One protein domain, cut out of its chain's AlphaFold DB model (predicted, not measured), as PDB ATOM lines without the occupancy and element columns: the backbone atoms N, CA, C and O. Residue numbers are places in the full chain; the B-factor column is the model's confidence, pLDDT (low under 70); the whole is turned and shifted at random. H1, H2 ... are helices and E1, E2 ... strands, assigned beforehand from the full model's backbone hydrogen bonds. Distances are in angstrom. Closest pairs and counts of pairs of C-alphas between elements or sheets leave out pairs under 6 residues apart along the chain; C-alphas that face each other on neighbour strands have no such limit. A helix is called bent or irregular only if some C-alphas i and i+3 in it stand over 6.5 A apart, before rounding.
ATOM      1  N   VAL A 253     187.215 245.018 210.998       91.56
ATOM      2  CA  VAL A 253     186.298 245.007 209.853       91.56
ATOM      3  C   VAL A 253     186.616 243.838 208.936       91.56
ATOM      4  O   VAL A 253     187.773 243.562 208.628       91.56
ATOM      5  N   PHE A 254     185.572 243.179 208.446       91.44
ATOM      6  CA  PHE A 254     185.687 242.077 207.501       91.44
ATOM      7  C   PHE A 254     185.236 242.534 206.116       91.44
ATOM      8  O   PHE A 254     184.201 243.186 205.986       91.44
ATOM      9  N   LYS A 255     186.018 242.202 205.087       90.44
ATOM     10  CA  LYS A 255     185.684 242.461 203.680       90.44
ATOM     11  C   LYS A 255     185.763 241.178 202.865       90.44
ATOM     12  O   LYS A 255     186.611 240.322 203.111       90.44
ATOM     13  N   GLU A 256     184.919 241.084 201.858       86.88
ATOM     14  CA  GLU A 256     184.974 240.038 200.848       86.88
ATOM     15  C   GLU A 256     185.021 240.702 199.477       86.88
ATOM     16  O   GLU A 256     184.355 241.710 199.263       86.88
ATOM     17  N   PHE A 257     185.860 240.174 198.590       83.69
ATOM     18  CA  PHE A 257     186.002 240.646 197.217       83.69
ATOM     19  C   PHE A 257     185.644 239.502 196.274       83.69
ATOM     20  O   PHE A 257     186.204 238.417 196.412       83.69
ATOM     21  N   LEU A 258     184.782 239.732 195.284       75.00
ATOM     22  CA  LEU A 258     184.310 238.695 194.351       75.00
ATOM     23  C   LEU A 258     185.400 238.212 193.373       75.00
ATOM     24  O   LEU A 258     185.261 237.175 192.716       75.00
ATOM     25  N   GLY A 259     186.491 238.975 193.261       74.12
ATOM     26  CA  GLY A 259     187.628 238.666 192.405       74.12
ATOM     27  C   GLY A 259     188.761 239.683 192.514       74.12
ATOM     28  O   GLY A 259     188.667 240.709 193.192       74.12
ATOM     29  N   SER A 260     189.849 239.420 191.789       76.69
ATOM     30  CA  SER A 260     191.047 240.270 191.795       76.69
ATOM     31  C   SER A 260     190.790 241.700 191.313       76.69
ATOM     32  O   SER A 260     191.426 242.636 191.789       76.69
ATOM     33  N   PHE A 261     189.843 241.901 190.395       72.94
ATOM     34  CA  PHE A 261     189.515 243.231 189.878       72.94
ATOM     35  C   PHE A 261     188.991 244.178 190.967       72.94
ATOM     36  O   PHE A 261     189.387 245.342 191.015       72.94
ATOM     37  N   GLU A 262     188.136 243.683 191.859       76.19
ATOM     38  CA  GLU A 262     187.539 244.483 192.929       76.19
ATOM     39  C   GLU A 262     188.592 244.885 193.969       76.19
ATOM     40  O   GLU A 262     188.749 246.067 194.279       76.19
ATOM     41  N   PHE A 263     189.414 243.925 194.402       82.00
ATOM     42  CA  PHE A 263     190.527 244.198 195.310       82.00
ATOM     43  C   PHE A 263     191.556 245.169 194.702       82.00
ATOM     44  O   PHE A 263     192.076 246.055 195.379       82.00
ATOM     45  N   LYS A 264     191.814 245.072 193.393       78.06
ATOM     46  CA  LYS A 264     192.676 246.017 192.667       78.06
ATOM     47  C   LYS A 264     192.122 247.439 192.687       78.06
ATOM     48  O   LYS A 264     192.891 248.395 192.788       78.06
ATOM     49  N   ASN A 265     190.807 247.596 192.565       76.00
ATOM     50  CA  ASN A 265     190.186 248.909 192.680       76.00
ATOM     51  C   ASN A 265     190.326 249.444 194.106       76.00
ATOM     52  O   ASN A 265     190.695 250.605 194.248       76.00
ATOM     53  N   GLU A 266     190.141 248.618 195.135       81.50
ATOM     54  CA  GLU A 266     190.361 249.011 196.534       81.50
ATOM     55  C   GLU A 266     191.782 249.564 196.755       81.50
ATOM     56  O   GLU A 266     191.938 250.674 197.266       81.50
ATOM     57  N   LEU A 267     192.817 248.852 196.287       78.12
ATOM     58  CA  LEU A 267     194.214 249.301 196.380       78.12
ATOM     59  C   LEU A 267     194.433 250.661 195.703       78.12
ATOM     60  O   LEU A 267     195.097 251.536 196.257       78.12
ATOM     61  N   LYS A 268     193.854 250.865 194.513       75.81
ATOM     62  CA  LYS A 268     193.962 252.136 193.780       75.81
ATOM     63  C   LYS A 268     193.260 253.287 194.496       75.81
ATOM     64  O   LYS A 268     193.816 254.376 194.561       75.81
ATOM     65  N   HIS A 269     192.060 253.055 195.029       76.75
ATOM     66  CA  HIS A 269     191.294 254.076 195.752       76.75
ATOM     67  C   HIS A 269     191.945 254.455 197.086       76.75
ATOM     68  O   HIS A 269     191.736 255.561 197.586       76.75
ATOM     69  N   ASN A 270     192.743 253.554 197.655       77.56
ATOM     70  CA  ASN A 270     193.417 253.756 198.929       77.56
ATOM     71  C   ASN A 270     194.899 254.131 198.790       77.56
ATOM     72  O   ASN A 270     195.590 254.183 199.803       77.56
ATOM     73  N   LYS A 271     195.387 254.430 197.575       69.06
ATOM     74  CA  LYS A 271     196.810 254.708 197.312       69.06
ATOM     75  C   LYS A 271     197.379 255.854 198.161       69.06
ATOM     76  O   LYS A 271     198.510 255.762 198.617       69.06
ATOM     77  N   ASP A 272     196.578 256.886 198.418       66.00
ATOM     78  CA  ASP A 272     196.983 258.063 199.202       66.00
ATOM     79  C   ASP A 272     196.598 257.970 200.691       66.00
ATOM     80  O   ASP A 272     196.769 258.928 201.448       66.00
ATOM     81  N   LYS A 273     196.034 256.838 201.129       73.88
ATOM     82  CA  LYS A 273     195.639 256.627 202.524       73.88
ATOM     83  C   LYS A 273     196.771 255.969 203.309       73.88
ATOM     84  O   LYS A 273     197.578 255.217 202.776       73.88
ATOM     85  N   SER A 274     196.779 256.216 204.615       81.75
ATOM     86  CA  SER A 274     197.709 255.613 205.570       81.75
ATOM     87  C   SER A 274     197.333 254.144 205.873       81.75
ATOM     88  O   SER A 274     196.908 253.803 206.977       81.75
ATOM     89  N   ILE A 275     197.430 253.277 204.854       83.88
ATOM     90  CA  ILE A 275     197.050 251.856 204.920       83.88
ATOM     91  C   ILE A 275     198.228 250.972 204.520       83.88
ATOM     92  O   ILE A 275     198.846 251.168 203.474       83.88
ATOM     93  N   SER A 276     198.499 249.951 205.330       86.25
ATOM     94  CA  SER A 276     199.465 248.894 205.014       86.25
ATOM     95  C   SER A 276     198.754 247.581 204.691       86.25
ATOM     96  O   SER A 276     197.911 247.129 205.469       86.25
ATOM     97  N   TYR A 277     199.120 246.960 203.568       88.19
ATOM     98  CA  TYR A 277     198.532 245.709 203.087       88.19
ATOM     99  C   TYR A 277     199.470 244.522 203.322       88.19
ATOM    100  O   TYR A 277     200.635 244.573 202.927       88.19
ATOM    101  N   TYR A 278     198.939 243.432 203.882       90.38
ATOM    102  CA  TYR A 278     199.654 242.177 204.127       90.38
ATOM    103  C   TYR A 278     198.918 240.980 203.528       90.38
ATOM    104  O   TYR A 278     197.693 240.936 203.569       90.38
ATOM    105  N   ALA A 279     199.643 239.979 203.028       91.00
ATOM    106  CA  ALA A 279     199.059 238.734 202.523       91.00
ATOM    107  C   ALA A 279     199.842 237.493 202.970       91.00
ATOM    108  O   ALA A 279     201.039 237.556 203.266       91.00
ATOM    109  N   LEU A 280     199.155 236.346 202.978       87.81
ATOM    110  CA  LEU A 280     199.764 235.029 203.194       87.81
ATOM    111  C   LEU A 280     200.562 234.555 201.962       87.81
ATOM    112  O   LEU A 280     201.639 233.981 202.112       87.81
ATOM    113  N   ASP A 281     200.070 234.840 200.750       86.62
ATOM    114  CA  ASP A 281     200.713 234.513 199.469       86.62
ATOM    115  C   ASP A 281     200.991 235.783 198.656       86.62
ATOM    116  O   ASP A 281     200.329 236.093 197.663       86.62
ATOM    117  N   THR A 282     202.001 236.538 199.086       83.38
ATOM    118  CA  THR A 282     202.386 237.803 198.441       83.38
ATOM    119  C   THR A 282     202.785 237.645 196.988       83.38
ATOM    120  O   THR A 282     202.584 238.571 196.214       83.38
ATOM    121  N   ASN A 283     203.345 236.497 196.601       75.69
ATOM    122  CA  ASN A 283     203.778 236.276 195.226       75.69
ATOM    123  C   ASN A 283     202.582 236.258 194.281       75.69
ATOM    124  O   ASN A 283     202.620 236.947 193.271       75.69
ATOM    125  N   LEU A 284     201.523 235.512 194.614       78.75
ATOM    126  CA  LEU A 284     200.318 235.489 193.786       78.75
ATOM    127  C   LEU A 284     199.632 236.855 193.785       78.75
ATOM    128  O   LEU A 284     199.242 237.339 192.732       78.75
ATOM    129  N   ILE A 285     199.513 237.479 194.958       79.75
ATOM    130  CA  ILE A 285     198.884 238.790 195.098       79.75
ATOM    131  C   ILE A 285     199.656 239.815 194.260       79.75
ATOM    132  O   ILE A 285     199.113 240.327 193.290       79.75
ATOM    133  N   ASN A 286     200.944 240.035 194.504       75.62
ATOM    134  CA  ASN A 286     201.712 241.012 193.731       75.62
ATOM    135  C   ASN A 286     201.763 240.663 192.225       75.62
ATOM    136  O   ASN A 286     201.605 241.567 191.418       75.62
ATOM    137  N   GLN A 287     201.829 239.386 191.815       67.94
ATOM    138  CA  GLN A 287     201.703 239.001 190.389       67.94
ATOM    139  C   GLN A 287     200.383 239.440 189.745       67.94
ATOM    140  O   GLN A 287     200.329 239.723 188.557       67.94
ATOM    141  N   VAL A 288     199.298 239.471 190.510       64.06
ATOM    142  CA  VAL A 288     197.985 239.888 190.014       64.06
ATOM    143  C   VAL A 288     197.839 241.426 190.025       64.06
ATOM    144  O   VAL A 288     196.965 241.960 189.332       64.06
ATOM    145  N   PHE A 289     198.686 242.159 190.768       63.44
ATOM    146  CA  PHE A 289     198.491 243.587 191.073       63.44
ATOM    147  C   PHE A 289     199.598 244.552 190.611       63.44
ATOM    148  O   PHE A 289     199.278 245.727 190.400       63.44
ATOM    149  N   ASP A 290     200.849 244.119 190.432       56.69
ATOM    150  CA  ASP A 290     202.008 245.008 190.231       56.69
ATOM    151  C   ASP A 290     202.131 245.535 188.786       56.69
ATOM    152  O   ASP A 290     202.993 245.147 188.010       56.69
ATOM    153  N   ILE A 291     201.237 246.442 188.388       49.53
ATOM    154  CA  ILE A 291     201.094 246.892 186.988       49.53
ATOM    155  C   ILE A 291     202.222 247.827 186.529       49.53
ATOM    156  O   ILE A 291     202.434 247.960 185.325       49.53
ATOM    157  N   ASP A 292     202.950 248.482 187.437       46.28
ATOM    158  CA  ASP A 292     203.962 249.476 187.053       46.28
ATOM    159  C   ASP A 292     205.387 248.885 186.926       46.28
ATOM    160  O   ASP A 292     206.108 249.281 186.011       46.28
ATOM    161  N   GLU A 293     205.779 247.871 187.718       47.00
ATOM    162  CA  GLU A 293     207.000 247.071 187.452       47.00
ATOM    163  C   GLU A 293     206.791 246.087 186.284       47.00
ATOM    164  O   GLU A 293     207.714 245.829 185.498       47.00
ATOM    165  N   HIS A 516     204.581 250.621 197.043       52.69
ATOM    166  CA  HIS A 516     203.243 249.983 196.954       52.69
ATOM    167  C   HIS A 516     203.160 248.467 196.648       52.69
ATOM    168  O   HIS A 516     202.304 248.047 195.872       52.69
ATOM    169  N   LYS A 517     203.961 247.623 197.316       68.38
ATOM    170  CA  LYS A 517     203.771 246.153 197.304       68.38
ATOM    171  C   LYS A 517     202.966 245.665 198.510       68.38
ATOM    172  O   LYS A 517     203.143 246.176 199.617       68.38
ATOM    173  N   VAL A 518     202.121 244.646 198.315       80.25
ATOM    174  CA  VAL A 518     201.512 243.910 199.434       80.25
ATOM    175  C   VAL A 518     202.615 243.129 200.143       80.25
ATOM    176  O   VAL A 518     203.354 242.365 199.513       80.25
ATOM    177  N   LEU A 519     202.741 243.344 201.450       86.06
ATOM    178  CA  LEU A 519     203.840 242.836 202.262       86.06
ATOM    179  C   LEU A 519     203.562 241.415 202.786       86.06
ATOM    180  O   LEU A 519     202.406 241.025 202.975       86.06
ATOM    181  N   PRO A 520     204.602 240.610 203.065       87.50
ATOM    182  CA  PRO A 520     204.410 239.306 203.689       87.50
ATOM    183  C   PRO A 520     203.885 239.465 205.109       87.50
ATOM    184  O   PRO A 520     204.386 240.309 205.855       87.50
ATOM    185  N   ILE A 521     202.944 238.612 205.518       88.00
ATOM    186  CA  ILE A 521     202.359 238.666 206.868       88.00
ATOM    187  C   ILE A 521     203.407 238.621 207.992       88.00
ATOM    188  O   ILE A 521     203.238 239.245 209.029       88.00
ATOM    189  N   ASP A 522     204.547 237.972 207.748       84.62
ATOM    190  CA  ASP A 522     205.680 237.868 208.677       84.62
ATOM    191  C   ASP A 522     206.347 239.203 209.025       84.62
ATOM    192  O   ASP A 522     207.192 239.260 209.917       84.62
ATOM    193  N   THR A 523     206.052 240.250 208.260       86.19
ATOM    194  CA  THR A 523     206.581 241.602 208.468       86.19
ATOM    195  C   THR A 523     205.641 242.465 209.308       86.19
ATOM    196  O   THR A 523     205.998 243.585 209.667       86.19
ATOM    197  N   ILE A 524     204.459 241.959 209.672       86.19
ATOM    198  CA  ILE A 524     203.446 242.750 210.371       86.19
ATOM    199  C   ILE A 524     203.923 243.244 211.739       86.19
ATOM    200  O   ILE A 524     203.588 244.358 212.137       86.19
ATOM    201  N   ASP A 525     204.731 242.450 212.448       79.44
ATOM    202  CA  ASP A 525     205.095 242.686 213.846       79.44
ATOM    203  C   ASP A 525     205.900 243.975 214.078       79.44
ATOM    204  O   ASP A 525     205.755 244.594 215.133       79.44
ATOM    205  N   GLY A 526     206.701 244.408 213.103       78.25
ATOM    206  CA  GLY A 526     207.412 245.681 213.142       78.25
ATOM    207  C   GLY A 526     206.553 246.880 212.744       78.25
ATOM    208  O   GLY A 526     206.696 247.949 213.332       78.25
ATOM    209  N   ASP A 527     205.643 246.730 211.783       80.56
ATOM    210  CA  ASP A 527     204.936 247.868 211.186       80.56
ATOM    211  C   ASP A 527     203.764 248.376 212.028       80.56
ATOM    212  O   ASP A 527     203.599 249.593 212.156       80.56
ATOM    213  N   TRP A 528     203.007 247.490 212.689       78.50
ATOM    214  CA  TRP A 528     201.910 247.930 213.566       78.50
ATOM    215  C   TRP A 528     202.406 248.783 214.746       78.50
ATOM    216  O   TRP A 528     201.666 249.603 215.292       78.50
ATOM    217  N   GLN A 529     203.682 248.640 215.113       75.81
ATOM    218  CA  GLN A 529     204.325 249.375 216.202       75.81
ATOM    219  C   GLN A 529     204.797 250.777 215.801       75.81
ATOM    220  O   GLN A 529     204.957 251.633 216.672       75.81
ATOM    221  N   ARG A 530     204.999 251.040 214.503       71.44
ATOM    222  CA  ARG A 530     205.576 252.301 214.003       71.44
ATOM    223  C   ARG A 530     204.591 253.477 214.031       71.44
ATOM    224  O   ARG A 530     205.013 254.611 213.842       71.44
ATOM    225  N   LYS A 531     203.289 253.241 214.272       62.06
ATOM    226  CA  LYS A 531     202.201 254.251 214.180       62.06
ATOM    227  C   LYS A 531     202.171 255.030 212.856       62.06
ATOM    228  O   LYS A 531     201.626 256.126 212.793       62.06
ATOM    229  N   VAL A 532     202.771 254.476 211.806       66.81
ATOM    230  CA  VAL A 532     202.787 255.093 210.474       66.81
ATOM    231  C   VAL A 532     201.439 254.906 209.779       66.81
ATOM    232  O   VAL A 532     201.099 255.719 208.928       66.81
ATOM    233  N   TYR A 533     200.688 253.869 210.173       77.50
ATOM    234  CA  TYR A 533     199.461 253.420 209.521       77.50
ATOM    235  C   TYR A 533     198.250 253.503 210.449       77.50
ATOM    236  O   TYR A 533     198.268 252.935 211.549       77.50
ATOM    237  N   ASP A 534     197.198 254.171 209.979       83.06
ATOM    238  CA  ASP A 534     195.891 254.242 210.648       83.06
ATOM    239  C   ASP A 534     195.089 252.938 210.477       83.06
ATOM    240  O   ASP A 534     194.252 252.599 211.321       83.06
ATOM    241  N   GLU A 535     195.367 252.196 209.399       89.06
ATOM    242  CA  GLU A 535     194.708 250.934 209.064       89.06
ATOM    243  C   GLU A 535     195.718 249.852 208.639       89.06
ATOM    244  O   GLU A 535     196.623 250.082 207.830       89.06
ATOM    245  N   ILE A 536     195.526 248.636 209.155       90.81
ATOM    246  CA  ILE A 536     196.248 247.428 208.737       90.81
ATOM    247  C   ILE A 536     195.269 246.493 208.045       90.81
ATOM    248  O   ILE A 536     194.305 246.037 208.659       90.81
ATOM    249  N   HIS A 537     195.543 246.160 206.786       91.88
ATOM    250  CA  HIS A 537     194.703 245.279 205.982       91.88
ATOM    251  C   HIS A 537     195.421 243.953 205.718       91.88
ATOM    252  O   HIS A 537     196.384 243.896 204.959       91.88
ATOM    253  N   ILE A 538     194.932 242.864 206.314       93.38
ATOM    254  CA  ILE A 538     195.374 241.496 206.024       93.38
ATOM    255  C   ILE A 538     194.425 240.876 204.991       93.38
ATOM    256  O   ILE A 538     193.251 240.635 205.275       93.38
ATOM    257  N   THR A 539     194.931 240.630 203.786       91.25
ATOM    258  CA  THR A 539     194.182 240.087 202.645       91.25
ATOM    259  C   THR A 539     194.589 238.649 202.314       91.25
ATOM    260  O   THR A 539     195.529 238.096 202.890       91.25
ATOM    261  N   ASP A 540     193.878 238.043 201.360       90.62
ATOM    262  CA  ASP A 540     194.085 236.670 200.892       90.62
ATOM    263  C   ASP A 540     194.016 235.624 202.020       90.62
ATOM    264  O   ASP A 540     194.761 234.643 202.048       90.62
ATOM    265  N   LEU A 541     193.100 235.822 202.975       91.56
ATOM    266  CA  LEU A 541     192.860 234.890 204.081       91.56
ATOM    267  C   LEU A 541     192.021 233.679 203.643       91.56
ATOM    268  O   LEU A 541     191.024 233.328 204.282       91.56
ATOM    269  N   SER A 542     192.432 233.024 202.557       90.56
ATOM    270  CA  SER A 542     191.816 231.803 202.045       90.56
ATOM    271  C   SER A 542     192.430 230.533 202.641       90.56
ATOM    272  O   SER A 542     193.544 230.532 203.174       90.56
ATOM    273  N   PHE A 543     191.712 229.417 202.540       87.00
ATOM    274  CA  PHE A 543     192.172 228.115 203.002       87.00
ATOM    275  C   PHE A 543     193.412 227.650 202.233       87.00
ATOM    276  O   PHE A 543     194.385 227.221 202.857       87.00
ATOM    277  N   LYS A 544     193.429 227.771 200.898       88.88
ATOM    278  CA  LYS A 544     194.606 227.384 200.105       88.88
ATOM    279  C   LYS A 544     195.799 228.308 200.332       88.88
ATOM    280  O   LYS A 544     196.923 227.810 200.393       88.88
ATOM    281  N   SER A 545     195.588 229.619 200.494       90.25
ATOM    282  CA  SER A 545     196.681 230.548 200.813       90.25
ATOM    283  C   SER A 545     197.306 230.200 202.164       90.25
ATOM    284  O   SER A 545     198.523 230.072 202.287       90.25
ATOM    285  N   TYR A 546     196.463 229.900 203.155       87.69
ATOM    286  CA  TYR A 546     196.898 229.435 204.468       87.69
ATOM    287  C   TYR A 546     197.704 228.130 204.407       87.69
ATOM    288  O   TYR A 546     198.781 228.038 205.000       87.69
ATOM    289  N   GLN A 547     197.241 227.132 203.648       85.19
ATOM    290  CA  GLN A 547     197.996 225.890 203.452       85.19
ATOM    291  C   GLN A 547     199.359 226.148 202.806       85.19
ATOM    292  O   GLN A 547     200.373 225.645 203.294       85.19
ATOM    293  N   LYS A 548     199.397 226.973 201.756       86.38
ATOM    294  CA  LYS A 548     200.635 227.343 201.067       86.38
ATOM    295  C   LYS A 548     201.602 228.083 201.994       86.38
ATOM    296  O   LYS A 548     202.796 227.779 201.989       86.38
ATOM    297  N   TYR A 549     201.099 228.987 202.837       86.25
ATOM    298  CA  TYR A 549     201.888 229.646 203.879       86.25
ATOM    299  C   TYR A 549     202.526 228.611 204.819       86.25
ATOM    300  O   TYR A 549     203.751 228.590 204.963       86.25
ATOM    301  N   LEU A 550     201.747 227.676 205.376       83.50
ATOM    302  CA  LEU A 550     202.272 226.621 206.255       83.50
ATOM    303  C   LEU A 550     203.278 225.694 205.554       83.50
ATOM    304  O   LEU A 550     204.254 225.257 206.166       83.50
ATOM    305  N   GLU A 551     203.063 225.374 204.279       78.69
ATOM    306  CA  GLU A 551     203.985 224.559 203.486       78.69
ATOM    307  C   GLU A 551     205.312 225.270 203.230       78.69
ATOM    308  O   GLU A 551     206.367 224.661 203.419       78.69
ATOM    309  N   SER A 552     205.278 226.564 202.900       76.25
ATOM    310  CA  SER A 552     206.486 227.371 202.675       76.25
ATOM    311  C   SER A 552     207.412 227.404 203.900       76.25
ATOM    312  O   SER A 552     208.638 227.440 203.776       76.25
ATOM    313  N   ARG A 553     206.836 227.308 205.105       75.00
ATOM    314  CA  ARG A 553     207.550 227.333 206.389       75.00
ATOM    315  C   ARG A 553     208.216 226.019 206.762       75.00
ATOM    316  O   ARG A 553     209.102 226.007 207.616       75.00
ATOM    317  N   LYS A 554     207.864 224.911 206.103       68.06
ATOM    318  CA  LYS A 554     208.485 223.613 206.387       68.06
ATOM    319  C   LYS A 554     209.976 223.580 206.040       68.06
ATOM    320  O   LYS A 554     210.639 222.698 206.565       68.06
ATOM    321  N   THR A 555     210.496 224.530 205.240       58.28
ATOM    322  CA  THR A 555     211.926 224.772 204.870       58.28
ATOM    323  C   THR A 555     212.768 223.576 204.457       58.28
ATOM    324  O   THR A 555     213.988 223.638 204.336       58.28
ATOM    325  N   ILE A 556     212.092 222.480 204.205       60.81
ATOM    326  CA  ILE A 556     212.642 221.178 203.970       60.81
ATOM    327  C   ILE A 556     212.050 220.787 202.639       60.81
ATOM    328  O   ILE A 556     210.832 220.610 202.539       60.81
ATOM    329  N   GLY A 557     212.888 220.770 201.608       63.91
ATOM    330  CA  GLY A 557     212.411 220.493 200.273       63.91
ATOM    331  C   GLY A 557     211.976 219.046 200.122       63.91
ATOM    332  O   GLY A 557     212.043 218.203 201.024       63.91
ATOM    333  N   LYS A 558     211.454 218.777 198.931       74.44
ATOM    334  CA  LYS A 558     210.822 217.507 198.577       74.44
ATOM    335  C   LYS A 558     211.761 216.315 198.783       74.44
ATOM    336  O   LYS A 558     211.298 215.240 199.163       74.44
ATOM    337  N   TYR A 559     213.059 216.503 198.540       79.38
ATOM    338  CA  TYR A 559     214.044 215.425 198.526       79.38
ATOM    339  C   TYR A 559     214.773 215.277 199.861       79.38
ATOM    340  O   TYR A 559     215.063 214.159 200.298       79.38
ATOM    341  N   ILE A 560     215.039 216.392 200.542       80.19
ATOM    342  CA  ILE A 560     215.822 216.415 201.776       80.19
ATOM    343  C   ILE A 560     214.907 216.708 202.949       80.19
ATOM    344  O   ILE A 560     214.610 217.860 203.219       80.19
ATOM    345  N   ASN A 561     214.509 215.661 203.688       80.69
ATOM    346  CA  ASN A 561     213.667 215.797 204.880       80.69
ATOM    347  C   ASN A 561     214.402 215.741 206.230       80.69
ATOM    348  O   ASN A 561     215.531 215.262 206.315       80.69
ATOM    349  N   HIS A 562     213.751 216.166 207.326       82.88
ATOM    350  CA  HIS A 562     214.315 216.058 208.686       82.88
ATOM    351  C   HIS A 562     214.833 214.646 208.999       82.88
ATOM    352  O   HIS A 562     215.881 214.494 209.628       82.88
ATOM    353  N   LYS A 563     214.107 213.600 208.570       84.25
ATOM    354  CA  LYS A 563     214.523 212.206 208.787       84.25
ATOM    355  C   LYS A 563     215.801 211.900 208.007       84.25
ATOM    356  O   LYS A 563     216.690 211.248 208.546       84.25
ATOM    357  N   PHE A 564     215.897 212.381 206.773       86.12
ATOM    358  CA  PHE A 564     217.059 212.217 205.911       86.12
ATOM    359  C   PHE A 564     218.286 212.945 206.469       86.12
ATOM    360  O   PHE A 564     219.322 212.313 206.648       86.12
ATOM    361  N   ILE A 565     218.157 214.210 206.883       87.25
ATOM    362  CA  ILE A 565     219.254 214.954 207.527       87.25
ATOM    363  C   ILE A 565     219.712 214.240 208.802       87.25
ATOM    364  O   ILE A 565     220.909 214.076 209.023       87.25
ATOM    365  N   ASN A 566     218.783 213.734 209.619       87.69
ATOM    366  CA  ASN A 566     219.145 212.973 210.812       87.69
ATOM    367  C   ASN A 566     219.917 211.681 210.470       87.69
ATOM    368  O   ASN A 566     220.863 211.332 211.175       87.69
ATOM    369  N   LYS A 567     219.570 210.987 209.373       87.25
ATOM    370  CA  LYS A 567     220.361 209.848 208.865       87.25
ATOM    371  C   LYS A 567     221.777 210.282 208.467       87.25
ATOM    372  O   LYS A 567     222.726 209.628 208.889       87.25
ATOM    373  N   ILE A 568     221.924 211.397 207.739       87.31
ATOM    374  CA  ILE A 568     223.236 211.957 207.354       87.31
ATOM    375  C   ILE A 568     224.076 212.236 208.605       87.31
ATOM    376  O   ILE A 568     225.205 211.758 208.718       87.31
ATOM    377  N   LEU A 569     223.512 212.960 209.574       86.56
ATOM    378  CA  LEU A 569     224.210 213.326 210.806       86.56
ATOM    379  C   LEU A 569     224.546 212.111 211.673       86.56
ATOM    380  O   LEU A 569     225.505 212.162 212.430       86.56
ATOM    381  N   ASN A 570     223.803 211.006 211.580       84.44
ATOM    382  CA  ASN A 570     224.097 209.792 212.343       84.44
ATOM    383  C   ASN A 570     225.333 209.028 211.862       84.44
ATOM    384  O   ASN A 570     225.840 208.198 212.617       84.44
ATOM    385  N   THR A 571     225.896 209.371 210.708       77.12
ATOM    386  CA  THR A 571     227.204 208.858 210.287       77.12
ATOM    387  C   THR A 571     228.344 209.457 211.132       77.12
ATOM    388  O   THR A 571     228.164 210.466 211.816       77.12
ATOM    389  N   ASN A 572     229.520 208.823 211.159       63.41
ATOM    390  CA  ASN A 572     230.662 209.264 211.983       63.41
ATOM    391  C   ASN A 572     231.566 210.305 211.288       63.41
ATOM    392  O   ASN A 572     232.689 210.532 211.724       63.41
ATOM    393  N   MET A 573     231.096 210.944 210.211       73.06
ATOM    394  CA  MET A 573     231.918 211.857 209.402       73.06
ATOM    395  C   MET A 573     232.045 213.282 209.960       73.06
ATOM    396  O   MET A 573     233.005 213.980 209.635       73.06
ATOM    397  N   TYR A 574     231.099 213.741 210.781       75.94
ATOM    398  CA  TYR A 574     231.010 215.147 211.182       75.94
ATOM    399  C   TYR A 574     231.517 215.371 212.606       75.94
ATOM    400  O   TYR A 574     230.953 214.830 213.556       75.94
ATOM    401  N   LYS A 575     232.543 216.220 212.760       73.00
ATOM    402  CA  LYS A 575     233.108 216.579 214.075       73.00
ATOM    403  C   LYS A 575     232.086 217.275 214.983       73.00
ATOM    404  O   LYS A 575     232.007 216.948 216.160       73.00
ATOM    405  N   ASP A 576     231.244 218.138 214.414       77.19
ATOM    406  CA  ASP A 576     230.242 218.927 215.152       77.19
ATOM    407  C   ASP A 576     228.841 218.283 215.152       77.19
ATOM    408  O   ASP A 576     227.824 218.954 215.329       77.19
ATOM    409  N   LYS A 577     228.768 216.962 214.942       84.31
ATOM    410  CA  LYS A 577     227.521 216.187 214.814       84.31
ATOM    411  C   LYS A 577     226.506 216.467 215.918       84.31
ATOM    412  O   LYS A 577     225.327 216.652 215.628       84.31
ATOM    413  N   GLU A 578     226.946 216.484 217.171       86.75
ATOM    414  CA  GLU A 578     226.045 216.683 218.309       86.75
ATOM    415  C   GLU A 578     225.450 218.094 218.329       86.75
ATOM    416  O   GLU A 578     224.279 218.265 218.660       86.75
ATOM    417  N   GLU A 579     226.206 219.108 217.908       86.56
ATOM    418  CA  GLU A 579     225.694 220.476 217.823       86.56
ATOM    419  C   GLU A 579     224.730 220.645 216.641       86.56
ATOM    420  O   GLU A 579     223.658 221.237 216.792       86.56
ATOM    421  N   LEU A 580     225.042 220.039 215.490       88.88
ATOM    422  CA  LEU A 580     224.146 220.006 214.329       88.88
ATOM    423  C   LEU A 580     222.825 219.289 214.638       88.88
ATOM    424  O   LEU A 580     221.766 219.747 214.210       88.88
ATOM    425  N   LYS A 581     222.859 218.204 215.421       89.88
ATOM    426  CA  LYS A 581     221.647 217.512 215.883       89.88
ATOM    427  C   LYS A 581     220.774 218.404 216.758       89.88
ATOM    428  O   LYS A 581     219.568 218.452 216.532       89.88
ATOM    429  N   LYS A 582     221.359 219.154 217.699       89.69
ATOM    430  CA  LYS A 582     220.602 220.132 218.502       89.69
ATOM    431  C   LYS A 582     219.964 221.201 217.614       89.69
ATOM    432  O   LYS A 582     218.786 221.501 217.779       89.69
ATOM    433  N   CYS A 583     220.712 221.734 216.645       91.19
ATOM    434  CA  CYS A 583     220.186 222.714 215.689       91.19
ATOM    435  C   CYS A 583     219.018 222.137 214.869       91.19
ATOM    436  O   CYS A 583     218.014 222.814 214.670       91.19
ATOM    437  N   LEU A 584     219.116 220.874 214.439       90.69
ATOM    438  CA  LEU A 584     218.056 220.177 213.707       90.69
ATOM    439  C   LEU A 584     216.799 219.964 214.564       90.69
ATOM    440  O   LEU A 584     215.686 220.098 214.056       90.69
ATOM    441  N   GLU A 585     216.962 219.639 215.849       90.56
ATOM    442  CA  GLU A 585     215.851 219.510 216.798       90.56
ATOM    443  C   GLU A 585     215.131 220.850 217.008       90.56
ATOM    444  O   GLU A 585     213.901 220.888 216.949       90.56
ATOM    445  N   ILE A 586     215.874 221.952 217.172       91.06
ATOM    446  CA  ILE A 586     215.308 223.310 217.282       91.06
ATOM    447  C   ILE A 586     214.558 223.690 216.000       91.06
ATOM    448  O   ILE A 586     213.421 224.153 216.072       91.06
ATOM    449  N   ALA A 587     215.139 223.421 214.827       89.75
ATOM    450  CA  ALA A 587     214.482 223.678 213.546       89.75
ATOM    451  C   ALA A 587     213.167 222.906 213.401       89.75
ATOM    452  O   ALA A 587     212.161 223.465 212.972       89.75
ATOM    453  N   LYS A 588     213.142 221.641 213.838       88.38
ATOM    454  CA  LYS A 588     211.920 220.831 213.851       88.38
ATOM    455  C   LYS A 588     210.853 221.413 214.776       88.38
ATOM    456  O   LYS A 588     209.676 221.407 214.423       88.38
ATOM    457  N   LEU A 589     211.247 221.909 215.950       89.06
ATOM    458  CA  LEU A 589     210.328 222.589 216.863       89.06
ATOM    459  C   LEU A 589     209.769 223.867 216.230       89.06
ATOM    460  O   LEU A 589     208.566 224.081 216.305       89.06
ATOM    461  N   SER A 590     210.595 224.675 215.566       89.25
ATOM    462  CA  SER A 590     210.140 225.890 214.876       89.25
ATOM    463  C   SER A 590     209.075 225.571 213.817       89.25
ATOM    464  O   SER A 590     207.973 226.108 213.884       89.25
ATOM    465  N   VAL A 591     209.344 224.604 212.929       84.75
ATOM    466  CA  VAL A 591     208.400 224.186 211.877       84.75
ATOM    467  C   VAL A 591     207.088 223.659 212.464       84.75
ATOM    468  O   VAL A 591     206.009 224.058 212.027       84.75
ATOM    469  N   ASN A 592     207.166 222.794 213.478       87.00
ATOM    470  CA  ASN A 592     205.987 222.175 214.086       87.00
ATOM    471  C   ASN A 592     205.063 223.174 214.804       87.00
ATOM    472  O   ASN A 592     203.895 222.858 214.999       87.00
ATOM    473  N   ASN A 593     205.570 224.344 215.205       87.75
ATOM    474  CA  ASN A 593     204.791 225.371 215.903       87.75
ATOM    475  C   ASN A 593     204.415 226.560 214.992       87.75
ATOM    476  O   ASN A 593     203.925 227.566 215.491       87.75
ATOM    477  N   THR A 594     204.606 226.467 213.668       86.06
ATOM    478  CA  THR A 594     204.337 227.567 212.710       86.06
ATOM    479  C   THR A 594     202.921 228.146 212.833       86.06
ATOM    480  O   THR A 594     202.750 229.358 212.896       86.06
ATOM    481  N   GLU A 595     201.902 227.289 212.893       86.31
ATOM    482  CA  GLU A 595     200.496 227.698 213.039       86.31
ATOM    483  C   GLU A 595     200.232 228.424 214.370       86.31
ATOM    484  O   GLU A 595     199.486 229.403 214.433       86.31
ATOM    485  N   GLN A 596     200.909 227.994 215.436       87.75
ATOM    486  CA  GLN A 596     200.816 228.626 216.750       87.75
ATOM    487  C   GLN A 596     201.532 229.982 216.770       87.75
ATOM    488  O   GLN A 596     201.020 230.921 217.371       87.75
ATOM    489  N   PHE A 597     202.662 230.121 216.069       88.50
ATOM    490  CA  PHE A 597     203.310 231.422 215.875       88.50
ATOM    491  C   PHE A 597     202.435 232.383 215.074       88.50
ATOM    492  O   PHE A 597     202.309 233.537 215.458       88.50
ATOM    493  N   PHE A 598     201.755 231.907 214.032       87.88
ATOM    494  CA  PHE A 598     200.803 232.742 213.304       87.88
ATOM    495  C   PHE A 598     199.647 233.211 214.204       87.88
ATOM    496  O   PHE A 598     199.290 234.387 214.202       87.88
ATOM    497  N   SER A 599     199.120 232.320 215.050       87.38
ATOM    498  CA  SER A 599     198.108 232.675 216.059       87.38
ATOM    499  C   SER A 599     198.640 233.694 217.077       87.38
ATOM    500  O   SER A 599     197.911 234.604 217.482       87.38
ATOM    501  N   PHE A 600     199.915 233.576 217.470       88.50
ATOM    502  CA  PHE A 600     200.603 234.555 218.309       88.50
ATOM    503  C   PHE A 600     200.698 235.918 217.618       88.50
ATOM    504  O   PHE A 600     200.341 236.913 218.236       88.50
ATOM    505  N   ASP A 601     201.111 235.976 216.351       88.19
ATOM    506  CA  ASP A 601     201.284 237.231 215.610       88.19
ATOM    507  C   ASP A 601     199.951 237.988 215.467       88.19
ATOM    508  O   ASP A 601     199.891 239.190 215.732       88.19
ATOM    509  N   ILE A 602     198.858 237.277 215.163       89.75
ATOM    510  CA  ILE A 602     197.500 237.848 215.112       89.75
ATOM    511  C   ILE A 602     197.028 238.301 216.501       89.75
ATOM    512  O   ILE A 602     196.478 239.392 216.641       89.75
ATOM    513  N   SER A 603     197.276 237.505 217.547       88.00
ATOM    514  CA  SER A 603     196.937 237.887 218.926       88.00
ATOM    515  C   SER A 603     197.696 239.139 219.362       88.00
ATOM    516  O   SER A 603     197.112 240.065 219.919       88.00
ATOM    517  N   ASN A 604     198.994 239.188 219.068       86.44
ATOM    518  CA  ASN A 604     199.885 240.294 219.387       86.44
ATOM    519  C   ASN A 604     199.468 241.575 218.648       86.44
ATOM    520  O   ASN A 604     199.460 242.643 219.260       86.44
ATOM    521  N   LEU A 605     199.055 241.460 217.378       88.44
ATOM    522  CA  LEU A 605     198.467 242.553 216.606       88.44
ATOM    523  C   LEU A 605     197.179 243.067 217.261       88.44
ATOM    524  O   LEU A 605     197.102 244.245 217.590       88.44
ATOM    525  N   ILE A 606     196.187 242.198 217.488       88.06
ATOM    526  CA  ILE A 606     194.875 242.596 218.027       88.06
ATOM    527  C   ILE A 606     195.022 243.248 219.403       88.06
ATOM    528  O   ILE A 606     194.398 244.272 219.674       88.06
ATOM    529  N   VAL A 607     195.847 242.678 220.283       84.06
ATOM    530  CA  VAL A 607     196.034 243.193 221.645       84.06
ATOM    531  C   VAL A 607     196.682 244.578 221.626       84.06
ATOM    532  O   VAL A 607     196.180 245.492 222.286       84.06
ATOM    533  N   ASN A 608     197.755 244.766 220.852       81.06
ATOM    534  CA  ASN A 608     198.597 245.957 220.966       81.06
ATOM    535  C   ASN A 608     198.304 247.066 219.946       81.06
ATOM    536  O   ASN A 608     198.574 248.237 220.232       81.06
ATOM    537  N   TYR A 609     197.767 246.740 218.771       85.31
ATOM    538  CA  TYR A 609     197.418 247.739 217.768       85.31
ATOM    539  C   TYR A 609     196.113 248.449 218.148       85.31
ATOM    540  O   TYR A 609     195.170 247.845 218.663       85.31
ATOM    541  N   LYS A 610     196.096 249.771 217.948       81.75
ATOM    542  CA  LYS A 610     194.963 250.645 218.297       81.75
ATOM    543  C   LYS A 610     194.223 251.202 217.082       81.75
ATOM    544  O   LYS A 610     193.185 251.824 217.271       81.75
ATOM    545  N   GLY A 611     194.788 251.048 215.886       86.62
ATOM    546  CA  GLY A 611     194.128 251.437 214.645       86.62
ATOM    547  C   GLY A 611     193.141 250.372 214.181       86.62
ATOM    548  O   GLY A 611     192.894 249.380 214.873       86.62
ATOM    549  N   LYS A 612     192.609 250.577 212.982       90.31
ATOM    550  CA  LYS A 612     191.617 249.690 212.384       90.31
ATOM    551  C   LYS A 612     192.280 248.468 211.749       90.31
ATOM    552  O   LYS A 612     193.250 248.603 211.002       90.31
ATOM    553  N   ILE A 613     191.755 247.278 212.023       92.81
ATOM    554  CA  ILE A 613     192.223 246.023 211.423       92.81
ATOM    555  C   ILE A 613     191.190 245.567 210.398       92.81
ATOM    556  O   ILE A 613     190.044 245.294 210.743       92.81
ATOM    557  N   VAL A 614     191.595 245.448 209.138       92.69
ATOM    558  CA  VAL A 614     190.756 244.902 208.070       92.69
ATOM    559  C   VAL A 614     191.225 243.499 207.721       92.69
ATOM    560  O   VAL A 614     192.396 243.283 207.419       92.69
ATOM    561  N   LEU A 615     190.306 242.541 207.747       94.19
ATOM    562  CA  LEU A 615     190.543 241.153 207.372       94.19
ATOM    563  C   LEU A 615     189.731 240.842 206.121       94.19
ATOM    564  O   LEU A 615     188.518 241.063 206.115       94.19
ATOM    565  N   SER A 616     190.366 240.334 205.064       92.19
ATOM    566  CA  SER A 616     189.637 240.046 203.829       92.19
ATOM    567  C   SER A 616     189.955 238.735 203.138       92.19
ATOM    568  O   SER A 616     191.073 238.215 203.177       92.19
ATOM    569  N   TYR A 617     188.941 238.256 202.425       91.00
ATOM    570  CA  TYR A 617     188.997 237.129 201.506       91.00
ATOM    571  C   TYR A 617     188.726 237.608 200.072       91.00
ATOM    572  O   TYR A 617     187.919 238.509 199.858       91.00
ATOM    573  N   ILE A 618     189.441 237.032 199.100       87.38
ATOM    574  CA  ILE A 618     189.253 237.300 197.669       87.38
ATOM    575  C   ILE A 618     188.729 236.011 197.035       87.38
ATOM    576  O   ILE A 618     189.478 235.048 196.843       87.38
ATOM    577  N   GLN A 619     187.437 235.994 196.731       79.56
ATOM    578  CA  GLN A 619     186.764 234.904 196.046       79.56
ATOM    579  C   GLN A 619     187.320 234.744 194.627       79.56
ATOM    580  O   GLN A 619     187.816 235.691 194.018       79.56
ATOM    581  N   ASN A 620     187.279 233.518 194.102       76.12
ATOM    582  CA  ASN A 620     187.703 233.184 192.736       76.12
ATOM    583  C   ASN A 620     189.161 233.548 192.388       76.12
ATOM    584  O   ASN A 620     189.547 233.489 191.224       76.12
ATOM    585  N   LEU A 621     190.003 233.881 193.377       79.56
ATOM    586  CA  LEU A 621     191.441 234.052 193.151       79.56
ATOM    587  C   LEU A 621     192.125 232.707 192.854       79.56
ATOM    588  O   LEU A 621     193.113 232.651 192.124       79.56
ATOM    589  N   ARG A 622     191.605 231.618 193.432       82.19
ATOM    590  CA  ARG A 622     192.038 230.236 193.196       82.19
ATOM    591  C   ARG A 622     190.803 229.349 193.031       82.19
ATOM    592  O   ARG A 622     189.884 229.424 193.846       82.19
ATOM    593  N   ASP A 623     190.810 228.476 192.029       71.44
ATOM    594  CA  ASP A 623     189.678 227.585 191.737       71.44
ATOM    595  C   ASP A 623     189.330 226.698 192.937       71.44
ATOM    596  O   ASP A 623     190.205 226.009 193.465       71.44
ATOM    597  N   GLY A 624     188.067 226.683 193.370       72.81
ATOM    598  CA  GLY A 624     187.602 225.854 194.493       72.81
ATOM    599  C   GLY A 624     188.278 226.172 195.835       72.81
ATOM    600  O   GLY A 624     188.543 225.265 196.626       72.81
ATOM    601  N   ASP A 625     188.663 227.428 196.057       81.00
ATOM    602  CA  ASP A 625     189.168 227.926 197.340       81.00
ATOM    603  C   ASP A 625     188.020 228.430 198.229       81.00
ATOM    604  O   ASP A 625     186.916 228.670 197.753       81.00
ATOM    605  N   SER A 626     188.269 228.579 199.526       84.81
ATOM    606  CA  SER A 626     187.276 229.049 200.506       84.81
ATOM    607  C   SER A 626     187.943 229.897 201.583       84.81
ATOM    608  O   SER A 626     189.170 229.988 201.629       84.81
ATOM    609  N   GLU A 627     187.165 230.496 202.480       86.12
ATOM    610  CA  GLU A 627     187.714 231.228 203.619       86.12
ATOM    611  C   GLU A 627     188.576 230.345 204.534       86.12
ATOM    612  O   GLU A 627     188.243 229.197 204.871       86.12
ATOM    613  N   SER A 628     189.682 230.910 205.016       87.00
ATOM    614  CA  SER A 628     190.499 230.261 206.039       87.00
ATOM    615  C   SER A 628     189.691 230.005 207.317       87.00
ATOM    616  O   SER A 628     188.712 230.686 207.630       87.00
ATOM    617  N   ILE A 629     190.104 228.994 208.083       81.50
ATOM    618  CA  ILE A 629     189.490 228.693 209.386       81.50
ATOM    619  C   ILE A 629     189.665 229.887 210.334       81.50
ATOM    620  O   ILE A 629     188.733 230.234 211.054       81.50
ATOM    621  N   LEU A 630     190.824 230.553 210.289       84.56
ATOM    622  CA  LEU A 630     191.097 231.740 211.096       84.56
ATOM    623  C   LEU A 630     190.104 232.872 210.806       84.56
ATOM    624  O   LEU A 630     189.553 233.438 211.746       84.56
ATOM    625  N   LEU A 631     189.864 233.186 209.526       89.25
ATOM    626  CA  LEU A 631     188.935 234.252 209.145       89.25
ATOM    627  C   LEU A 631     187.527 233.968 209.673       89.25
ATOM    628  O   LEU A 631     186.928 234.840 210.292       89.25
ATOM    629  N   ARG A 632     187.047 232.729 209.518       86.62
ATOM    630  CA  ARG A 632     185.744 232.291 210.041       86.62
ATOM    631  C   ARG A 632     185.652 232.406 211.562       86.62
ATOM    632  O   ARG A 632     184.649 232.887 212.077       86.62
ATOM    633  N   VAL A 633     186.697 232.003 212.287       86.12
ATOM    634  CA  VAL A 633     186.754 232.149 213.753       86.12
ATOM    635  C   VAL A 633     186.694 233.622 214.154       86.12
ATOM    636  O   VAL A 633     185.913 233.978 215.030       86.12
ATOM    637  N   LEU A 634     187.474 234.490 213.507       88.62
ATOM    638  CA  LEU A 634     187.475 235.923 213.805       88.62
ATOM    639  C   LEU A 634     186.127 236.576 213.458       88.62
ATOM    640  O   LEU A 634     185.613 237.332 214.278       88.62
ATOM    641  N   LYS A 635     185.509 236.230 212.319       88.69
ATOM    642  CA  LYS A 635     184.146 236.671 211.969       88.69
ATOM    643  C   LYS A 635     183.148 236.278 213.058       88.69
ATOM    644  O   LYS A 635     182.442 237.135 213.572       88.69
ATOM    645  N   ASN A 636     183.161 235.020 213.499       84.44
ATOM    646  CA  ASN A 636     182.258 234.544 214.553       84.44
ATOM    647  C   ASN A 636     182.443 235.287 215.886       84.44
ATOM    648  O   ASN A 636     181.469 235.529 216.597       84.44
ATOM    649  N   LEU A 637     183.682 235.639 216.239       85.88
ATOM    650  CA  LEU A 637     183.983 236.330 217.494       85.88
ATOM    651  C   LEU A 637     183.569 237.806 217.470       85.88
ATOM    652  O   LEU A 637     183.025 238.283 218.463       85.88
ATOM    653  N   TYR A 638     183.807 238.505 216.356       85.62
ATOM    654  CA  TYR A 638     183.663 239.964 216.270       85.62
ATOM    655  C   TYR A 638     182.424 240.444 215.493       85.62
ATOM    656  O   TYR A 638     182.035 241.595 215.656       85.62
ATOM    657  N   GLN A 639     181.775 239.599 214.681       80.44
ATOM    658  CA  GLN A 639     180.553 239.957 213.938       80.44
ATOM    659  C   GLN A 639     179.254 239.414 214.547       80.44
ATOM    660  O   GLN A 639     178.209 239.730 213.998       80.44
ATOM    661  N   ARG A 640     179.303 238.636 215.648       58.97
ATOM    662  CA  ARG A 640     178.162 238.055 216.407       58.97
ATOM    663  C   ARG A 640     176.787 238.171 215.718       58.97
ATOM    664  O   ARG A 640     175.884 238.837 216.224       58.97
TER     665      ARG A 640
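This is residues 253 to 293 and 516 to 640 of the 850 residues of an uncharacterized protein of Romboutsia hominis (UniProt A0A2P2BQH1). A head built round a twisted sheet of four parallel strands, with H1 over one face and H3 over the opposite face, bears a long arm, the helical hairpin H5 and H6. H4 leads from the head toward the arm, H7 leads back beside H3, and the arm makes the length. The printed part has 166 residues with eight named helices and four named strands, in the order E1 H1 E2 H2 H3 E3 H4 H5 H6 H7 E4 H8; the class is mixed, helices and strands. It is loose, with a radius of gyration of the C-alphas of 19.1 A, and elongated, spanning 62 by 36 by 35 A.

The sheet runs E1, residues 253 to 257, E4, residues 612 to 618, E3, residues 535 to 539, and E2, residues 275 to 279. N 255 and O 615 are 2.9 A apart across E1 and E4, N 538 and O 614 2.8 A across E4 and E3, and N 278 and O 537 2.8 A across E3 and E2, each within hydrogen-bond range. H1, residues 260 to 269, is on the sheet at a height of 9.4 A. E1, H1 and E2 form a split strand-helix-strand unit, two parallel strands joined through a helix with E4 and E3 between them, and its crossover is right-handed. H3, residues 521 to 527, is on the opposite face, over E2 at a height of 8.8 A; it is irregular, C-alphas 522 and 525 being 7.1 A apart. H7, residues 594 to 608, touches H3 with residues 601 to 605 alone, at a shallow tilt of 31 degrees, the same way; the closest C-alphas, of Asp 525 and Asp 601, are 6.9 A apart. H2, residues 282 to 289, and H8, residues 629 to 638, only graze the sheet. H4, residues 543 to 552, is close to but not clearly touching H7, the closest C-alphas, of Leu 550 and Thr 594, being 6.8 A apart. H5, residues 562 to 570, and H6, residues 577 to 592, form a hairpin and touch at a shallow tilt of 8 degrees, opposite ways, with the C-alphas of Leu 569 and Lys 577 closest at 5.9 A. E3, H4 to H7 and E4 make a strand-helix-strand unit. Every O i to N i+4 pair is within hydrogen-bond range in H1, H2 and H4 to H8; in H3 0 of 3 are, against 2 of 4 O i to N i+3 pairs.

E1 begins at C-alpha 253 (186.298, 245.007, 209.853). H6 is 22.4 A long, H7 21.0 A and E4 19.4 A. H8 ends at C-alpha 638 (183.663, 239.964, 216.270).

The C-alphas farthest apart, of His 269 and Asn 572, are 61.8 A apart, and residues 571 to 576 stand free. Residues 294 to 515 are not printed, and C-alphas 293 and 516 are 10.6 A apart across the cut. Of the links printed whole, none is long. The mean pLDDT of the printed part is 81.6, and 19 residues are under 70, among them 287 to 293 and 554 to 557.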